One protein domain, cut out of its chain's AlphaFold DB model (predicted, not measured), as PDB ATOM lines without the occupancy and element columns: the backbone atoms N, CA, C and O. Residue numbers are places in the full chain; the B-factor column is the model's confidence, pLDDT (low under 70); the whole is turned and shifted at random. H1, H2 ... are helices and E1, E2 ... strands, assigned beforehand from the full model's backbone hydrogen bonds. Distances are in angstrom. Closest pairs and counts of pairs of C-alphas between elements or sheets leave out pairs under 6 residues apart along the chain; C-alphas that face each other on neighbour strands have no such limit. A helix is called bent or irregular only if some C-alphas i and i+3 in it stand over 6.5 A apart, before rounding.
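Overview. This is residues 3 to 126 of the 145 residues of an uncharacterized protein of Clostridia bacterium (UniProt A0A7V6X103). A long, strongly twisted three-stranded sheet, E2 E1 E3, antiparallel, is accompanied by long loops; H1 and H2 lie off it and H3 only grazes it. The printed part has 124 residues, 50 in named elements: H1 E1 E2 H2 E3 H3, mixed helices and strands. It is loose, radius of gyration of the C-alphas 17.0 A, spanning 50 by 34 by 31 A.

Arrangement. Start at H1, residues 9 to 14, irregular: C-alphas 10 and 13 are 9.2 A apart, with 0 of 2 O i to N i+4 and 2 of 3 O i to N i+3 pairs within hydrogen-bond range. E1, residues 18 to 29, bends by 64 degrees at residue 25 and forms a hairpin with E2, residues 35 to 41; N 28 and O 36 are within hydrogen-bond range at 2.9 A. H2, residues 52 to 57, is not on the sheet. E3, residues 80 to 88, is antiparallel to E1 at 147 degrees; N 21 and O 85 are within hydrogen-bond range at 2.9 A. E2, H2 and E3 form a split strand-helix-strand unit, two strands of one sheet with a helix between them along the chain and E1, antiparallel to each, between them in the sheet; its crossover is left-handed. H3, residues 114 to 123, only grazes the sheet; the closest C-alphas, of Leu 82 and Phe 122, are 7.7 A apart. In H2 and H3 every O i to N i+4 pair is within range.

Along the chain. Find C-alpha 18 at (170.799, 136.954, 180.531); from there E1 runs 31.6 A. E3 spans 26.1 A. H3 ends at C-alpha 123, (185.150, 146.174, 200.531).

Size, cuts and confidence. The C-alphas farthest apart, of Thr 10 and Asp 110, are 51.8 A apart. The printed part has no cut; the links H2 to E3 and E3 to H3 are long. Of the printed residues 39 are under pLDDT 70, among them 47 to 61.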
ATOM      1  N   TYR A   3     173.805 146.738 182.341       87.31
ATOM      2  CA  TYR A   3     174.544 145.549 181.925       87.31
ATOM      3  C   TYR A   3     174.448 145.358 180.415       87.31
ATOM      4  O   TYR A   3     173.549 145.905 179.779       87.31
ATOM      5  N   ASP A   4     175.401 144.617 179.864       85.00
ATOM      6  CA  ASP A   4     175.528 144.347 178.430       85.00
ATOM      7  C   ASP A   4     175.164 142.883 178.140       85.00
ATOM      8  O   ASP A   4     176.054 142.027 178.115       85.00
ATOM      9  N   PRO A   5     173.865 142.522 178.098       81.38
ATOM     10  CA  PRO A   5     173.479 141.126 177.965       81.38
ATOM     11  C   PRO A   5     173.931 140.559 176.617       81.38
ATOM     12  O   PRO A   5     173.833 141.254 175.609       81.38
ATOM     13  N   PRO A   6     174.317 139.272 176.550       77.12
ATOM     14  CA  PRO A   6     174.443 138.591 175.274       77.12
ATOM     15  C   PRO A   6     173.104 138.645 174.532       77.12
ATOM     16  O   PRO A   6     172.048 138.317 175.093       77.12
ATOM     17  N   LEU A   7     173.173 139.093 173.280       76.62
ATOM     18  CA  LEU A   7     172.026 139.298 172.408       76.62
ATOM     19  C   LEU A   7     171.944 138.173 171.380       76.62
ATOM     20  O   LEU A   7     172.938 137.844 170.737       76.62
ATOM     21  N   ASP A   8     170.750 137.626 171.187       75.31
ATOM     22  CA  ASP A   8     170.488 136.622 170.162       75.31
ATOM     23  C   ASP A   8     169.228 136.980 169.366       75.31
ATOM     24  O   ASP A   8     168.093 136.825 169.825       75.31
ATOM     25  N   ALA A   9     169.439 137.476 168.145       75.38
ATOM     26  CA  ALA A   9     168.373 137.941 167.264       75.38
ATOM     27  C   ALA A   9     167.408 136.824 166.827       75.38
ATOM     28  O   ALA A   9     166.286 137.122 166.418       75.38
ATOM     29  N   THR A  10     167.796 135.548 166.950       78.06
ATOM     30  CA  THR A  10     166.920 134.414 166.614       78.06
ATOM     31  C   THR A  10     165.712 134.307 167.550       78.06
ATOM     32  O   THR A  10     164.699 133.715 167.181       78.06
ATOM     33  N   PHE A  11     165.771 134.948 168.724       66.44
ATOM     34  CA  PHE A  11     164.714 134.932 169.738       66.44
ATOM     35  C   PHE A  11     163.796 136.168 169.713       66.44
ATOM     36  O   PHE A  11     162.957 136.329 170.600       66.44
ATOM     37  N   GLY A  12     163.911 137.045 168.706       69.50
ATOM     38  CA  GLY A  12     163.000 138.177 168.505       69.50
ATOM     39  C   GLY A  12     162.870 139.083 169.738       69.50
ATOM     40  O   GLY A  12     163.825 139.739 170.141       69.50
ATOM     41  N   VAL A  13     161.684 139.119 170.357       60.66
ATOM     42  CA  VAL A  13     161.406 139.932 171.563       60.66
ATOM     43  C   VAL A  13     162.169 139.464 172.812       60.66
ATOM     44  O   VAL A  13     162.263 140.205 173.787       60.66
ATOM     45  N   GLU A  14     162.740 138.259 172.783       61.00
ATOM     46  CA  GLU A  14     163.503 137.646 173.876       61.00
ATOM     47  C   GLU A  14     165.010 137.604 173.593       61.00
ATOM     48  O   GLU A  14     165.724 136.719 174.065       61.00
ATOM     49  N   TYR A  15     165.502 138.557 172.802       67.50
ATOM     50  CA  TYR A  15     166.893 138.578 172.363       67.50
ATOM     51  C   TYR A  15     167.908 138.694 173.518       67.50
ATOM     52  O   TYR A  15     169.029 138.217 173.374       67.50
ATOM     53  N   CYS A  16     167.537 139.247 174.680       69.69
ATOM     54  CA  CYS A  16     168.385 139.242 175.879       69.69
ATOM     55  C   CYS A  16     168.462 137.837 176.500       69.69
ATOM     56  O   CYS A  16     167.480 137.327 177.045       69.69
ATOM     57  N   ARG A  17     169.653 137.232 176.498       75.44
ATOM     58  CA  ARG A  17     169.855 135.856 176.986       75.44
ATOM     59  C   ARG A  17     170.154 135.748 178.478       75.44
ATOM     60  O   ARG A  17     169.930 134.691 179.065       75.44
ATOM     61  N   ASN A  18     170.571 136.849 179.095       76.81
ATOM     62  CA  ASN A  18     170.799 136.954 180.531       76.81
ATOM     63  C   ASN A  18     169.994 138.104 181.125       76.81
ATOM     64  O   ASN A  18     169.788 139.147 180.501       76.81
ATOM     65  N   ASN A  19     169.595 137.926 182.378       82.38
ATOM     66  CA  ASN A  19     168.998 138.967 183.185       82.38
ATOM     67  C   ASN A  19     169.852 139.230 184.421       82.38
ATOM     68  O   ASN A  19     170.141 138.308 185.181       82.38
ATOM     69  N   MET A  20     170.209 140.493 184.644       84.19
ATOM     70  CA  MET A  20     170.860 140.908 185.880       84.19
ATOM     71  C   MET A  20     169.914 141.702 186.761       84.19
ATOM     72  O   MET A  20     169.222 142.603 186.292       84.19
ATOM     73  N   ASP A  21     169.935 141.417 188.058       87.56
ATOM     74  CA  ASP A  21     169.211 142.182 189.066       87.56
ATOM     75  C   ASP A  21     170.103 142.500 190.256       87.56
ATOM     76  O   ASP A  21     170.941 141.703 190.671       87.56
ATOM     77  N   VAL A  22     169.872 143.669 190.843       88.81
ATOM     78  CA  VAL A  22     170.527 144.086 192.080       88.81
ATOM     79  C   VAL A  22     169.504 144.110 193.205       88.81
ATOM     80  O   VAL A  22     168.358 144.520 193.032       88.81
ATOM     81  N   SER A  23     169.920 143.671 194.388       89.31
ATOM     82  CA  SER A  23     169.114 143.762 195.595       89.31
ATOM     83  C   SER A  23     169.930 144.347 196.736       89.31
ATOM     84  O   SER A  23     170.982 143.822 197.099       89.31
ATOM     85  N   PHE A  24     169.414 145.416 197.341       88.75
ATOM     86  CA  PHE A  24     170.011 146.041 198.514       88.75
ATOM     87  C   PHE A  24     169.085 145.885 199.723       88.75
ATOM     88  O   PHE A  24     167.893 146.226 199.679       88.75
ATOM     89  N   GLY A  25     169.611 145.288 200.789       89.31
ATOM     90  CA  GLY A  25     168.794 144.831 201.903       89.31
ATOM     91  C   GLY A  25     169.596 144.236 203.046       89.31
ATOM     92  O   GLY A  25     170.808 144.414 203.127       89.31
ATOM     93  N   THR A  26     168.897 143.543 203.936       88.00
ATOM     94  CA  THR A  26     169.426 143.143 205.241       88.00
ATOM     95  C   THR A  26     169.144 141.676 205.523       88.00
ATOM     96  O   THR A  26     168.053 141.187 205.216       88.00
ATOM     97  N   TRP A  27     170.101 140.992 206.147       86.00
ATOM     98  CA  TRP A  27     169.865 139.666 206.718       86.00
ATOM     99  C   TRP A  27     169.298 139.777 208.131       86.00
ATOM    100  O   TRP A  27     169.655 140.684 208.882       86.00
ATOM    101  N   TYR A  28     168.416 138.853 208.487       86.25
ATOM    102  CA  TYR A  28     167.829 138.741 209.815       86.25
ATOM    103  C   TYR A  28     167.561 137.271 210.138       86.25
ATOM    104  O   TYR A  28     167.401 136.462 209.228       86.25
ATOM    105  N   LEU A  29     167.516 136.934 211.423       88.69
ATOM    106  CA  LEU A  29     167.016 135.636 211.866       88.69
ATOM    107  C   LEU A  29     165.496 135.721 211.964       88.69
ATOM    108  O   LEU A  29     164.965 136.661 212.563       88.69
ATOM    109  N   ASP A  30     164.794 134.785 211.338       87.69
ATOM    110  CA  ASP A  30     163.355 134.674 211.519       87.69
ATOM    111  C   ASP A  30     162.998 134.029 212.870       87.69
ATOM    112  O   ASP A  30     163.859 133.673 213.675       87.69
ATOM    113  N   LYS A  31     161.696 133.895 213.136       90.06
ATOM    114  CA  LYS A  31     161.170 133.311 214.380       90.06
ATOM    115  C   LYS A  31     161.610 131.859 214.626       90.06
ATOM    116  O   LYS A  31     161.498 131.395 215.754       90.06
ATOM    117  N   ASN A  32     162.089 131.162 213.596       93.19
ATOM    118  CA  ASN A  32     162.580 129.790 213.678       93.19
ATOM    119  C   ASN A  32     164.115 129.737 213.795       93.19
ATOM    120  O   ASN A  32     164.686 128.651 213.834       93.19
ATOM    121  N   GLY A  33     164.789 130.893 213.841       89.44
ATOM    122  CA  GLY A  33     166.247 130.983 213.858       89.44
ATOM    123  C   GLY A  33     166.896 130.807 212.483       89.44
ATOM    124  O   GLY A  33     168.113 130.660 212.411       89.44
ATOM    125  N   GLU A  34     166.130 130.836 211.387       91.12
ATOM    126  CA  GLU A  34     166.692 130.715 210.042       91.12
ATOM    127  C   GLU A  34     167.151 132.076 209.517       91.12
ATOM    128  O   GLU A  34     166.470 133.096 209.659       91.12
ATOM    129  N   LEU A  35     168.316 132.097 208.866       87.19
ATOM    130  CA  LEU A  35     168.859 133.303 208.251       87.19
ATOM    131  C   LEU A  35     168.073 133.644 206.974       87.19
ATOM    132  O   LEU A  35     168.121 132.929 205.974       87.19
ATOM    133  N   ARG A  36     167.357 134.769 206.993       88.31
ATOM    134  CA  ARG A  36     166.518 135.255 205.892       88.31
ATOM    135  C   ARG A  36     167.019 136.594 205.370       88.31
ATOM    136  O   ARG A  36     167.452 137.458 206.131       88.31
ATOM    137  N   TYR A  37     166.928 136.788 204.057       88.06
ATOM    138  CA  TYR A  37     167.248 138.058 203.410       88.06
ATOM    139  C   TYR A  37     165.971 138.851 203.135       88.06
ATOM    140  O   TYR A  37     165.030 138.340 202.528       88.06
ATOM    141  N   LYS A  38     165.953 140.129 203.525       88.00
ATOM    142  CA  LYS A  38     164.882 141.066 203.176       88.00
ATOM    143  C   LYS A  38     165.421 142.166 202.279       88.00
ATOM    144  O   LYS A  38     166.190 143.019 202.728       88.00
ATOM    145  N   ARG A  39     164.943 142.212 201.031       88.00
ATOM    146  CA  ARG A  39     165.138 143.376 200.157       88.00
ATOM    147  C   ARG A  39     164.529 144.603 200.830       88.00
ATOM    148  O   ARG A  39     163.368 144.585 201.241       88.00
ATOM    149  N   ARG A  40     165.309 145.677 200.939       89.44
ATOM    150  CA  ARG A  40     164.848 146.939 201.524       89.44
ATOM    151  C   ARG A  40     164.550 147.985 200.467       89.44
ATOM    152  O   ARG A  40     163.590 148.724 200.666       89.44
ATOM    153  N   VAL A  41     165.301 147.995 199.367       89.38
ATOM    154  CA  VAL A  41     165.156 148.942 198.252       89.38
ATOM    155  C   VAL A  41     164.533 148.229 197.039       89.38
ATOM    156  O   VAL A  41     165.154 147.301 196.521       89.38
ATOM    157  N   PRO A  42     163.303 148.586 196.619       89.31
ATOM    158  CA  PRO A  42     162.661 148.031 195.431       89.31
ATOM    159  C   PRO A  42     163.199 148.676 194.145       89.31
ATOM    160  O   PRO A  42     163.960 149.647 194.188       89.31
ATOM    161  N   SER A  43     162.797 148.123 193.002       86.75
ATOM    162  CA  SER A  43     162.993 148.750 191.694       86.75
ATOM    163  C   SER A  43     162.197 150.054 191.586       86.75
ATOM    164  O   SER A  43     161.190 150.230 192.268       86.75
ATOM    165  N   GLU A  44     162.634 150.948 190.705       82.88
ATOM    166  CA  GLU A  44     161.912 152.155 190.311       82.88
ATOM    167  C   GLU A  44     161.635 152.091 188.795       82.88
ATOM    168  O   GLU A  44     162.589 152.027 188.014       82.88
ATOM    169  N   PRO A  45     160.357 152.071 188.361       77.25
ATOM    170  CA  PRO A  45     159.140 152.108 189.183       77.25
ATOM    171  C   PRO A  45     158.967 150.848 190.050       77.25
ATOM    172  O   PRO A  45     159.561 149.806 189.764       77.25
ATOM    173  N   ASP A  46     158.149 150.929 191.107       72.06
ATOM    174  CA  ASP A  46     157.792 149.731 191.874       72.06
ATOM    175  C   ASP A  46     156.986 148.783 190.973       72.06
ATOM    176  O   ASP A  46     156.002 149.165 190.330       72.06
ATOM    177  N   LEU A  47     157.474 147.551 190.874       68.75
ATOM    178  CA  LEU A  47     156.922 146.493 190.032       68.75
ATOM    179  C   LEU A  47     156.142 145.465 190.861       68.75
ATOM    180  O   LEU A  47     155.659 144.476 190.308       68.75
ATOM    181  N   SER A  48     156.026 145.670 192.180       65.75
ATOM    182  CA  SER A  48     155.258 144.791 193.056       65.75
ATOM    183  C   SER A  48     153.785 144.738 192.626       65.75
ATOM    184  O   SER A  48     153.148 145.756 192.373       65.75
ATOM    185  N   GLY A  49     153.254 143.521 192.471       61.66
ATOM    186  CA  GLY A  49     151.860 143.284 192.078       61.66
ATOM    187  C   GLY A  49     151.550 143.372 190.578       61.66
ATOM    188  O   GLY A  49     150.408 143.121 190.206       61.66
ATOM    189  N   LYS A  50     152.525 143.674 189.709       66.12
ATOM    190  CA  LYS A  50     152.321 143.652 188.249       66.12
ATOM    191  C   LYS A  50     152.427 142.236 187.690       66.12
ATOM    192  O   LYS A  50     153.274 141.452 188.126       66.12
ATOM    193  N   PHE A  51     151.604 141.915 186.694       68.19
ATOM    194  CA  PHE A  51     151.689 140.623 186.016       68.19
ATOM    195  C   PHE A  51     152.995 140.523 185.227       68.19
ATOM    196  O   PHE A  51     153.418 141.474 184.573       68.19
ATOM    197  N   GLU A  52     153.617 139.343 185.215       59.75
ATOM    198  CA  GLU A  52     154.868 139.108 184.483       59.75
ATOM    199  C   GLU A  52     154.775 139.520 183.005       59.75
ATOM    200  O   GLU A  52     155.711 140.104 182.462       59.75
ATOM    201  N   ARG A  53     153.613 139.299 182.380       58.72
ATOM    202  CA  ARG A  53     153.333 139.723 181.004       58.72
ATOM    203  C   ARG A  53     153.499 141.234 180.816       58.72
ATOM    204  O   ARG A  53     154.082 141.656 179.825       58.72
ATOM    205  N   GLU A  54     153.039 142.041 181.769       59.62
ATOM    206  CA  GLU A  54     153.172 143.502 181.738       59.62
ATOM    207  C   GLU A  54     154.620 143.940 181.968       59.62
ATOM    208  O   GLU A  54     155.077 144.921 181.387       59.62
ATOM    209  N   LEU A  55     155.371 143.199 182.786       64.69
ATOM    210  CA  LEU A  55     156.789 143.461 183.036       64.69
ATOM    211  C   LEU A  55     157.667 143.143 181.823       64.69
ATOM    212  O   LEU A  55     158.667 143.822 181.601       64.69
ATOM    213  N   ILE A  56     157.298 142.122 181.048       60.00
ATOM    214  CA  ILE A  56     157.955 141.779 179.782       60.00
ATOM    215  C   ILE A  56     157.574 142.801 178.704       60.00
ATOM    216  O   ILE A  56     158.463 143.377 178.087       60.00
ATOM    217  N   ALA A  57     156.276 143.078 178.525       57.72
ATOM    218  CA  ALA A  57     155.779 143.980 177.482       57.72
ATOM    219  C   ALA A  57     156.316 145.414 177.617       57.72
ATOM    220  O   ALA A  57     156.604 146.060 176.617       57.72
ATOM    221  N   ASN A  58     156.497 145.896 178.850       57.22
ATOM    222  CA  ASN A  58     157.052 147.223 179.115       57.22
ATOM    223  C   ASN A  58     158.586 147.222 179.276       57.22
ATOM    224  O   ASN A  58     159.157 148.198 179.754       57.22
ATOM    225  N   GLY A  59     159.262 146.113 178.959       57.66
ATOM    226  CA  GLY A  59     160.720 146.002 179.017       57.66
ATOM    227  C   GLY A  59     161.322 145.996 180.427       57.66
ATOM    228  O   GLY A  59     162.523 145.821 180.564       57.66
ATOM    229  N   PHE A  60     160.538 146.122 181.500       64.50
ATOM    230  CA  PHE A  60     161.062 146.254 182.864       64.50
ATOM    231  C   PHE A  60     161.781 145.005 183.395       64.50
ATOM    232  O   PHE A  60     162.690 145.136 184.214       64.50
ATOM    233  N   LYS A  61     161.409 143.800 182.939       66.94
ATOM    234  CA  LYS A  61     162.066 142.554 183.378       66.94
ATOM    235  C   LYS A  61     163.427 142.338 182.702       66.94
ATOM    236  O   LYS A  61     164.369 141.971 183.392       66.94
ATOM    237  N   TRP A  62     163.531 142.607 181.397       70.06
ATOM    238  CA  TRP A  62     164.717 142.316 180.566       70.06
ATOM    239  C   TRP A  62     165.502 143.561 180.142       70.06
ATOM    240  O   TRP A  62     166.416 143.461 179.324       70.06
ATOM    241  N   SER A  63     165.149 144.729 180.683       76.62
ATOM    242  CA  SER A  63     165.857 145.971 180.392       76.62
ATOM    243  C   SER A  63     167.309 145.871 180.870       76.62
ATOM    244  O   SER A  63     167.529 145.610 182.060       76.62
ATOM    245  N   PRO A  64     168.292 146.173 179.999       81.88
ATOM    246  CA  PRO A  64     169.696 146.269 180.384       81.88
ATOM    247  C   PRO A  64     169.941 147.399 181.392       81.88
ATOM    248  O   PRO A  64     170.969 147.420 182.060       81.88
ATOM    249  N   VAL A  65     168.994 148.336 181.532       85.88
ATOM    250  CA  VAL A  65     169.046 149.456 182.474       85.88
ATOM    251  C   VAL A  65     167.964 149.298 183.536       85.88
ATOM    252  O   VAL A  65     166.771 149.280 183.228       85.88
ATOM    253  N   LYS A  66     168.374 149.232 184.805       88.06
ATOM    254  CA  LYS A  66     167.474 149.103 185.962       88.06
ATOM    255  C   LYS A  66     167.814 150.116 187.046       88.06
ATOM    256  O   LYS A  66     168.985 150.299 187.402       88.06
ATOM    257  N   VAL A  67     166.780 150.748 187.592       89.69
ATOM    258  CA  VAL A  67     166.878 151.748 188.662       89.69
ATOM    259  C   VAL A  67     166.236 151.188 189.927       89.69
ATOM    260  O   VAL A  67     165.246 150.462 189.859       89.69
ATOM    261  N   TYR A  68     166.829 151.493 191.079       90.44
ATOM    262  CA  TYR A  68     166.349 151.080 192.397       90.44
ATOM    263  C   TYR A  68     166.452 152.280 193.330       90.44
ATOM    264  O   TYR A  68     167.516 152.899 193.413       90.44
ATOM    265  N   ARG A  69     165.370 152.612 194.038       90.44
ATOM    266  CA  ARG A  69     165.338 153.795 194.901       90.44
ATOM    267  C   ARG A  69     164.378 153.621 196.056       90.44
ATOM    268  O   ARG A  69     163.292 153.064 195.919       90.44
ATOM    269  N   LYS A  70     164.781 154.134 197.218       89.56
ATOM    270  CA  LYS A  70     163.912 154.250 198.384       89.56
ATOM    271  C   LYS A  70     164.439 155.282 199.364       89.56
ATOM    272  O   LYS A  70     165.640 155.328 199.613       89.56
ATOM    273  N   LYS A  71     163.528 156.032 199.984       87.94
ATOM    274  CA  LYS A  71     163.812 156.761 201.222       87.94
ATOM    275  C   LYS A  71     163.637 155.807 202.404       87.94
ATOM    276  O   LYS A  71     162.564 155.231 202.584       87.94
ATOM    277  N   LEU A  72     164.705 155.585 203.161       82.94
ATOM    278  CA  LEU A  72     164.706 154.699 204.324       82.94
ATOM    279  C   LEU A  72     164.579 155.536 205.601       82.94
ATOM    280  O   LEU A  72     165.182 156.598 205.705       82.94
ATOM    281  N   HIS A  73     163.802 155.042 206.562       78.81
ATOM    282  CA  HIS A  73     163.657 155.621 207.895       78.81
ATOM    283  C   HIS A  73     163.972 154.525 208.914       78.81
ATOM    284  O   HIS A  73     163.312 153.485 208.898       78.81
ATOM    285  N   GLY A  74     164.991 154.733 209.752       64.69
ATOM    286  CA  GLY A  74     165.484 153.723 210.692       64.69
ATOM    287  C   GLY A  74     166.259 152.591 210.002       64.69
ATOM    288  O   GLY A  74     165.701 151.773 209.272       64.69
ATOM    289  N   ILE A  75     167.567 152.524 210.253       60.88
ATOM    290  CA  ILE A  75     168.487 151.550 209.634       60.88
ATOM    291  C   ILE A  75     168.791 150.336 210.535       60.88
ATOM    292  O   ILE A  75     169.560 149.466 210.139       60.88
ATOM    293  N   ASN A  76     168.131 150.228 211.698       58.44
ATOM    294  CA  ASN A  76     168.434 149.301 212.808       58.44
ATOM    295  C   ASN A  76     168.176 147.801 212.560       58.44
ATOM    296  O   ASN A  76     168.012 147.022 213.495       58.44
ATOM    297  N   HIS A  77     168.129 147.356 211.312       60.50
ATOM    298  CA  HIS A  77     167.798 145.975 210.992       60.50
ATOM    299  C   HIS A  77     168.985 145.255 210.371       60.50
ATOM    300  O   HIS A  77     168.961 144.956 209.189       60.50
ATOM    301  N   GLY A  78     169.989 144.938 211.183       67.25
ATOM    302  CA  GLY A  78     171.018 143.961 210.832       67.25
ATOM    303  C   GLY A  78     172.008 144.394 209.742       67.25
ATOM    304  O   GLY A  78     171.962 145.511 209.226       67.25
ATOM    305  N   PRO A  79     172.955 143.506 209.400       79.62
ATOM    306  CA  PRO A  79     174.025 143.829 208.473       79.62
ATOM    307  C   PRO A  79     173.485 144.011 207.049       79.62
ATOM    308  O   PRO A  79     172.855 143.112 206.477       79.62
ATOM    309  N   TRP A  80     173.784 145.166 206.456       81.75
ATOM    310  CA  TRP A  80     173.443 145.476 205.073       81.75
ATOM    311  C   TRP A  80     174.283 144.662 204.086       81.75
ATOM    312  O   TRP A  80     175.475 144.401 204.294       81.75
ATOM    313  N   ARG A  81     173.639 144.251 202.992       84.44
ATOM    314  CA  ARG A  81     174.244 143.511 201.884       84.44
ATOM    315  C   ARG A  81     173.722 144.009 200.548       84.44
ATOM    316  O   ARG A  81     172.530 144.292 200.385       84.44
ATOM    317  N   LEU A  82     174.639 144.043 199.594       85.88
ATOM    318  CA  LEU A  82     174.365 144.237 198.184       85.88
ATOM    319  C   LEU A  82     174.521 142.886 197.490       85.88
ATOM    320  O   LEU A  82     175.575 142.265 197.581       85.88
ATOM    321  N   LEU A  83     173.459 142.428 196.839       86.00
ATOM    322  CA  LEU A  83     173.440 141.188 196.073       86.00
ATOM    323  C   LEU A  83     173.281 141.528 194.596       86.00
ATOM    324  O   LEU A  83     172.444 142.364 194.244       86.00
ATOM    325  N   ILE A  84     174.070 140.869 193.754       85.19
ATOM    326  CA  ILE A  84     174.000 140.968 192.299       85.19
ATOM    327  C   ILE A  84     173.683 139.568 191.791       85.19
ATOM    328  O   ILE A  84     174.451 138.638 192.019       85.19
ATOM    329  N   ASN A  85     172.533 139.421 191.146       83.94
ATOM    330  CA  ASN A  85     172.050 138.150 190.634       83.94
ATOM    331  C   ASN A  85     172.155 138.158 189.115       83.94
ATOM    332  O   ASN A  85     171.656 139.084 188.476       83.94
ATOM    333  N   LEU A  86     172.753 137.111 188.560       80.69
ATOM    334  CA  LEU A  86     172.735 136.800 187.137       80.69
ATOM    335  C   LEU A  86     171.825 135.589 186.936       80.69
ATOM    336  O   LEU A  86     172.053 134.539 187.531       80.69
ATOM    337  N   ILE A  87     170.783 135.749 186.129       78.06
ATOM    338  CA  ILE A  87     169.824 134.696 185.806       78.06
ATOM    339  C   ILE A  87     169.916 134.436 184.296       78.06
ATOM    340  O   ILE A  87     169.506 135.307 183.521       78.06
ATOM    341  N   PRO A  88     170.452 133.284 183.859       72.81
ATOM    342  CA  PRO A  88     170.402 132.890 182.456       72.81
ATOM    343  C   PRO A  88     168.965 132.528 182.058       72.81
ATOM    344  O   PRO A  88     168.200 132.003 182.868       72.81
ATOM    345  N   ARG A  89     168.570 132.829 180.814       68.81
ATOM    346  CA  ARG A  89     167.214 132.538 180.309       68.81
ATOM    347  C   ARG A  89     167.033 131.078 179.867       68.81
ATOM    348  O   ARG A  89     165.898 130.615 179.830       68.81
ATOM    349  N   SER A  90     168.110 130.352 179.557       64.12
ATOM    350  CA  SER A  90     168.076 128.928 179.181       64.12
ATOM    351  C   SER A  90     168.891 128.046 180.123       64.12
ATOM    352  O   SER A  90     169.838 128.515 180.750       64.12
ATOM    353  N   GLU A  91     168.559 126.753 180.149       56.84
ATOM    354  CA  GLU A  91     169.338 125.698 180.821       56.84
ATOM    355  C   GLU A  91     170.739 125.511 180.210       56.84
ATOM    356  O   GLU A  91     171.629 124.958 180.853       56.84
ATOM    357  N   GLU A  92     170.969 126.018 178.992       54.88
ATOM    358  CA  GLU A  92     172.309 126.157 178.423       54.88
ATOM    359  C   GLU A  92     173.077 127.252 179.170       54.88
ATOM    360  O   GLU A  92     172.987 128.443 178.860       54.88
ATOM    361  N   ILE A  93     173.822 126.837 180.191       54.16
ATOM    362  CA  ILE A  93     174.705 127.707 180.959       54.16
ATOM    363  C   ILE A  93     175.844 128.163 180.040       54.16
ATOM    364  O   ILE A  93     176.826 127.449 179.838       54.16
ATOM    365  N   ARG A  94     175.739 129.374 179.488       55.69
ATOM    366  CA  ARG A  94     176.904 130.066 178.930       55.69
ATOM    367  C   ARG A  94     177.628 130.785 180.062       55.69
ATOM    368  O   ARG A  94     177.143 131.783 180.584       55.69
ATOM    369  N   TYR A  95     178.803 130.272 180.419       56.59
ATOM    370  CA  TYR A  95     179.726 130.840 181.411       56.59
ATOM    371  C   TYR A  95     180.472 132.086 180.901       56.59
ATOM    372  O   TYR A  95     181.613 132.329 181.294       56.59
ATOM    373  N   GLU A  96     179.879 132.863 179.995       69.00
ATOM    374  CA  GLU A  96     180.550 134.068 179.522       69.00
ATOM    375  C   GLU A  96     180.511 135.157 180.601       69.00
ATOM    376  O   GLU A  96     179.468 135.365 181.235       69.00
ATOM    377  N   PRO A  97     181.636 135.857 180.839       75.75
ATOM    378  CA  PRO A  97     181.659 136.995 181.740       75.75
ATOM    379  C   PRO A  97     180.609 138.032 181.338       75.75
ATOM    380  O   PRO A  97     180.583 138.516 180.210       75.75
ATOM    381  N   GLN A  98     179.751 138.400 182.285       81.38
ATOM    382  CA  GLN A  98     178.726 139.413 182.072       81.38
ATOM    383  C   GLN A  98     179.248 140.784 182.513       81.38
ATOM    384  O   GLN A  98     179.397 141.048 183.707       81.38
ATOM    385  N   ASN A  99     179.467 141.683 181.554       85.50
ATOM    386  CA  ASN A  99     179.838 143.064 181.852       85.50
ATOM    387  C   ASN A  99     178.651 143.822 182.459       85.50
ATOM    388  O   ASN A  99     177.529 143.761 181.945       85.50
ATOM    389  N   PHE A 100     178.903 144.565 183.540       86.81
ATOM    390  CA  PHE A 100     177.918 145.455 184.145       86.81
ATOM    391  C   PHE A 100     178.570 146.644 184.855       86.81
ATOM    392  O   PHE A 100     179.725 146.605 185.273       86.81
ATOM    393  N   ALA A 101     177.784 147.701 185.034       88.69
ATOM    394  CA  ALA A 101     178.106 148.863 185.839       88.69
ATOM    395  C   ALA A 101     176.996 149.116 186.869       88.69
ATOM    396  O   ALA A 101     175.800 149.180 186.551       88.69
ATOM    397  N   LEU A 102     177.394 149.308 188.126       86.81
ATOM    398  CA  LEU A 102     176.498 149.700 189.206       86.81
ATOM    399  C   LEU A 102     176.960 151.025 189.807       86.81
ATOM    400  O   LEU A 102     178.028 151.113 190.402       86.81
ATOM    401  N   VAL A 103     176.109 152.041 189.693       86.69
ATOM    402  CA  VAL A 103     176.239 153.273 190.471       86.69
ATOM    403  C   VAL A 103     175.363 153.131 191.708       86.69
ATOM    404  O   VAL A 103     174.159 152.903 191.590       86.69
ATOM    405  N   LEU A 104     175.977 153.253 192.881       84.06
ATOM    406  CA  LEU A 104     175.299 153.264 194.171       84.06
ATOM    407  C   LEU A 104     175.547 154.612 194.847       84.06
ATOM    408  O   LEU A 104     176.667 155.115 194.861       84.06
ATOM    409  N   SER A 105     174.496 155.197 195.407       84.19
ATOM    410  CA  SER A 105     174.586 156.431 196.181       84.19
ATOM    411  C   SER A 105     173.684 156.320 197.396       84.19
ATOM    412  O   SER A 105     172.512 155.963 197.267       84.19
ATOM    413  N   ILE A 106     174.238 156.610 198.569       82.62
ATOM    414  CA  ILE A 106     173.515 156.640 199.836       82.62
ATOM    415  C   ILE A 106     173.736 158.032 200.417       82.62
ATOM    416  O   ILE A 106     174.850 158.547 200.428       82.62
ATOM    417  N   ILE A 107     172.655 158.697 200.800       82.81
ATOM    418  CA  ILE A 107     172.701 160.086 201.248       82.81
ATOM    419  C   ILE A 107     171.927 160.156 202.550       82.81
ATOM    420  O   ILE A 107     170.751 159.783 202.578       82.81
ATOM    421  N   ASP A 108     172.589 160.639 203.595       83.38
ATOM    422  CA  ASP A 108     171.900 161.114 204.783       83.38
ATOM    423  C   ASP A 108     171.447 162.561 204.541       83.38
ATOM    424  O   ASP A 108     172.300 163.410 204.259       83.38
ATOM    425  N   PRO A 109     170.139 162.874 204.596       80.88
ATOM    426  CA  PRO A 109     169.680 164.258 204.517       80.88
ATOM    427  C   PRO A 109     170.259 165.155 205.623       80.88
ATOM    428  O   PRO A 109     170.391 166.352 205.383       80.88
ATOM    429  N   ASP A 110     170.637 164.593 206.774       83.75
ATOM    430  CA  ASP A 110     171.188 165.335 207.913       83.75
ATOM    431  C   ASP A 110     172.718 165.519 207.819       83.75
ATOM    432  O   ASP A 110     173.334 166.148 208.676       83.75
ATOM    433  N   GLY A 111     173.348 165.003 206.754       78.62
ATOM    434  CA  GLY A 111     174.759 165.244 206.438       78.62
ATOM    435  C   GLY A 111     175.757 164.266 207.062       78.62
ATOM    436  O   GLY A 111     176.962 164.467 206.910       78.62
ATOM    437  N   ASN A 112     175.302 163.195 207.718       79.88
ATOM    438  CA  ASN A 112     176.208 162.158 208.214       79.88
ATOM    439  C   ASN A 112     176.896 161.414 207.057       79.88
ATOM    440  O   ASN A 112     176.284 161.110 206.025       79.88
ATOM    441  N   ASP A 113     178.170 161.059 207.243       73.94
ATOM    442  CA  ASP A 113     178.954 160.325 206.244       73.94
ATOM    443  C   ASP A 113     178.649 158.815 206.253       73.94
ATOM    444  O   ASP A 113     179.467 157.975 206.627       73.94
ATOM    445  N   ILE A 114     177.443 158.462 205.806       74.62
ATOM    446  CA  ILE A 114     177.017 157.063 205.626       74.62
ATOM    447  C   ILE A 114     177.793 156.386 204.478       74.62
ATOM    448  O   ILE A 114     177.937 155.160 204.447       74.62
ATOM    449  N   ASN A 115     178.310 157.156 203.515       69.81
ATOM    450  CA  ASN A 115     178.986 156.591 202.346       69.81
ATOM    451  C   ASN A 115     180.261 155.843 202.739       69.81
ATOM    452  O   ASN A 115     180.464 154.723 202.269       69.81
ATOM    453  N   SER A 116     181.081 156.414 203.624       71.06
ATOM    454  CA  SER A 116     182.320 155.779 204.087       71.06
ATOM    455  C   SER A 116     182.075 154.449 204.809       71.06
ATOM    456  O   SER A 116     182.764 153.462 204.536       71.06
ATOM    457  N   GLU A 117     181.051 154.374 205.666       72.56
ATOM    458  CA  GLU A 117     180.670 153.133 206.354       72.56
ATOM    459  C   GLU A 117     180.243 152.049 205.354       72.56
ATOM    460  O   GLU A 117     180.708 150.905 205.398       72.56
ATOM    461  N   MET A 118     179.398 152.419 204.393       73.56
ATOM    462  CA  MET A 118     178.896 151.498 203.378       73.56
ATOM    463  C   MET A 118     180.004 151.003 202.443       73.56
ATOM    464  O   MET A 118     180.031 149.819 202.101       73.56
ATOM    465  N   ILE A 119     180.959 151.863 202.078       73.44
ATOM    466  CA  ILE A 119     182.150 151.475 201.309       73.44
ATOM    467  C   ILE A 119     182.960 150.427 202.074       73.44
ATOM    468  O   ILE A 119     183.297 149.386 201.503       73.44
ATOM    469  N   ALA A 120     183.221 150.649 203.365       73.38
ATOM    470  CA  ALA A 120     183.949 149.694 204.195       73.38
ATOM    471  C   ALA A 120     183.222 148.337 204.282       73.38
ATOM    472  O   ALA A 120     183.858 147.280 204.216       73.38
ATOM    473  N   ILE A 121     181.887 148.346 204.373       73.12
ATOM    474  CA  ILE A 121     181.055 147.133 204.356       73.12
ATOM    475  C   ILE A 121     181.194 146.373 203.027       73.12
ATOM    476  O   ILE A 121     181.297 145.144 203.047       73.12
ATOM    477  N   PHE A 122     181.205 147.068 201.884       71.69
ATOM    478  CA  PHE A 122     181.319 146.430 200.567       71.69
ATOM    479  C   PHE A 122     182.723 145.913 200.263       71.69
ATOM    480  O   PHE A 122     182.856 144.826 199.705       71.69
ATOM    481  N   GLN A 123     183.766 146.634 200.676       68.62
ATOM    482  CA  GLN A 123     185.150 146.174 200.531       68.62
ATOM    483  C   GLN A 123     185.401 144.886 201.325       68.62
ATOM    484  O   GLN A 123     185.992 143.943 200.801       68.62
ATOM    485  N   LYS A 124     184.876 144.796 202.556       69.31
ATOM    486  CA  LYS A 124     184.971 143.584 203.393       69.31
ATOM    487  C   LYS A 124     184.256 142.363 202.811       69.31
ATOM    488  O   LYS A 124     184.546 141.248 203.224       69.31
ATOM    489  N   GLN A 125     183.311 142.549 201.889       65.44
ATOM    490  CA  GLN A 125     182.580 141.445 201.259       65.44
ATOM    491  C   GLN A 125     183.315 140.851 200.044       65.44
ATOM    492  O   GLN A 125     182.813 139.891 199.472       65.44
ATOM    493  N   HIS A 126     184.492 141.376 199.665       54.41
ATOM    494  CA  HIS A 126     185.312 140.904 198.535       54.41
ATOM    495  C   HIS A 126     184.601 140.887 197.163       54.41
ATOM    496  O   HIS A 126     185.020 140.182 196.254       54.41
TER     497      HIS A 126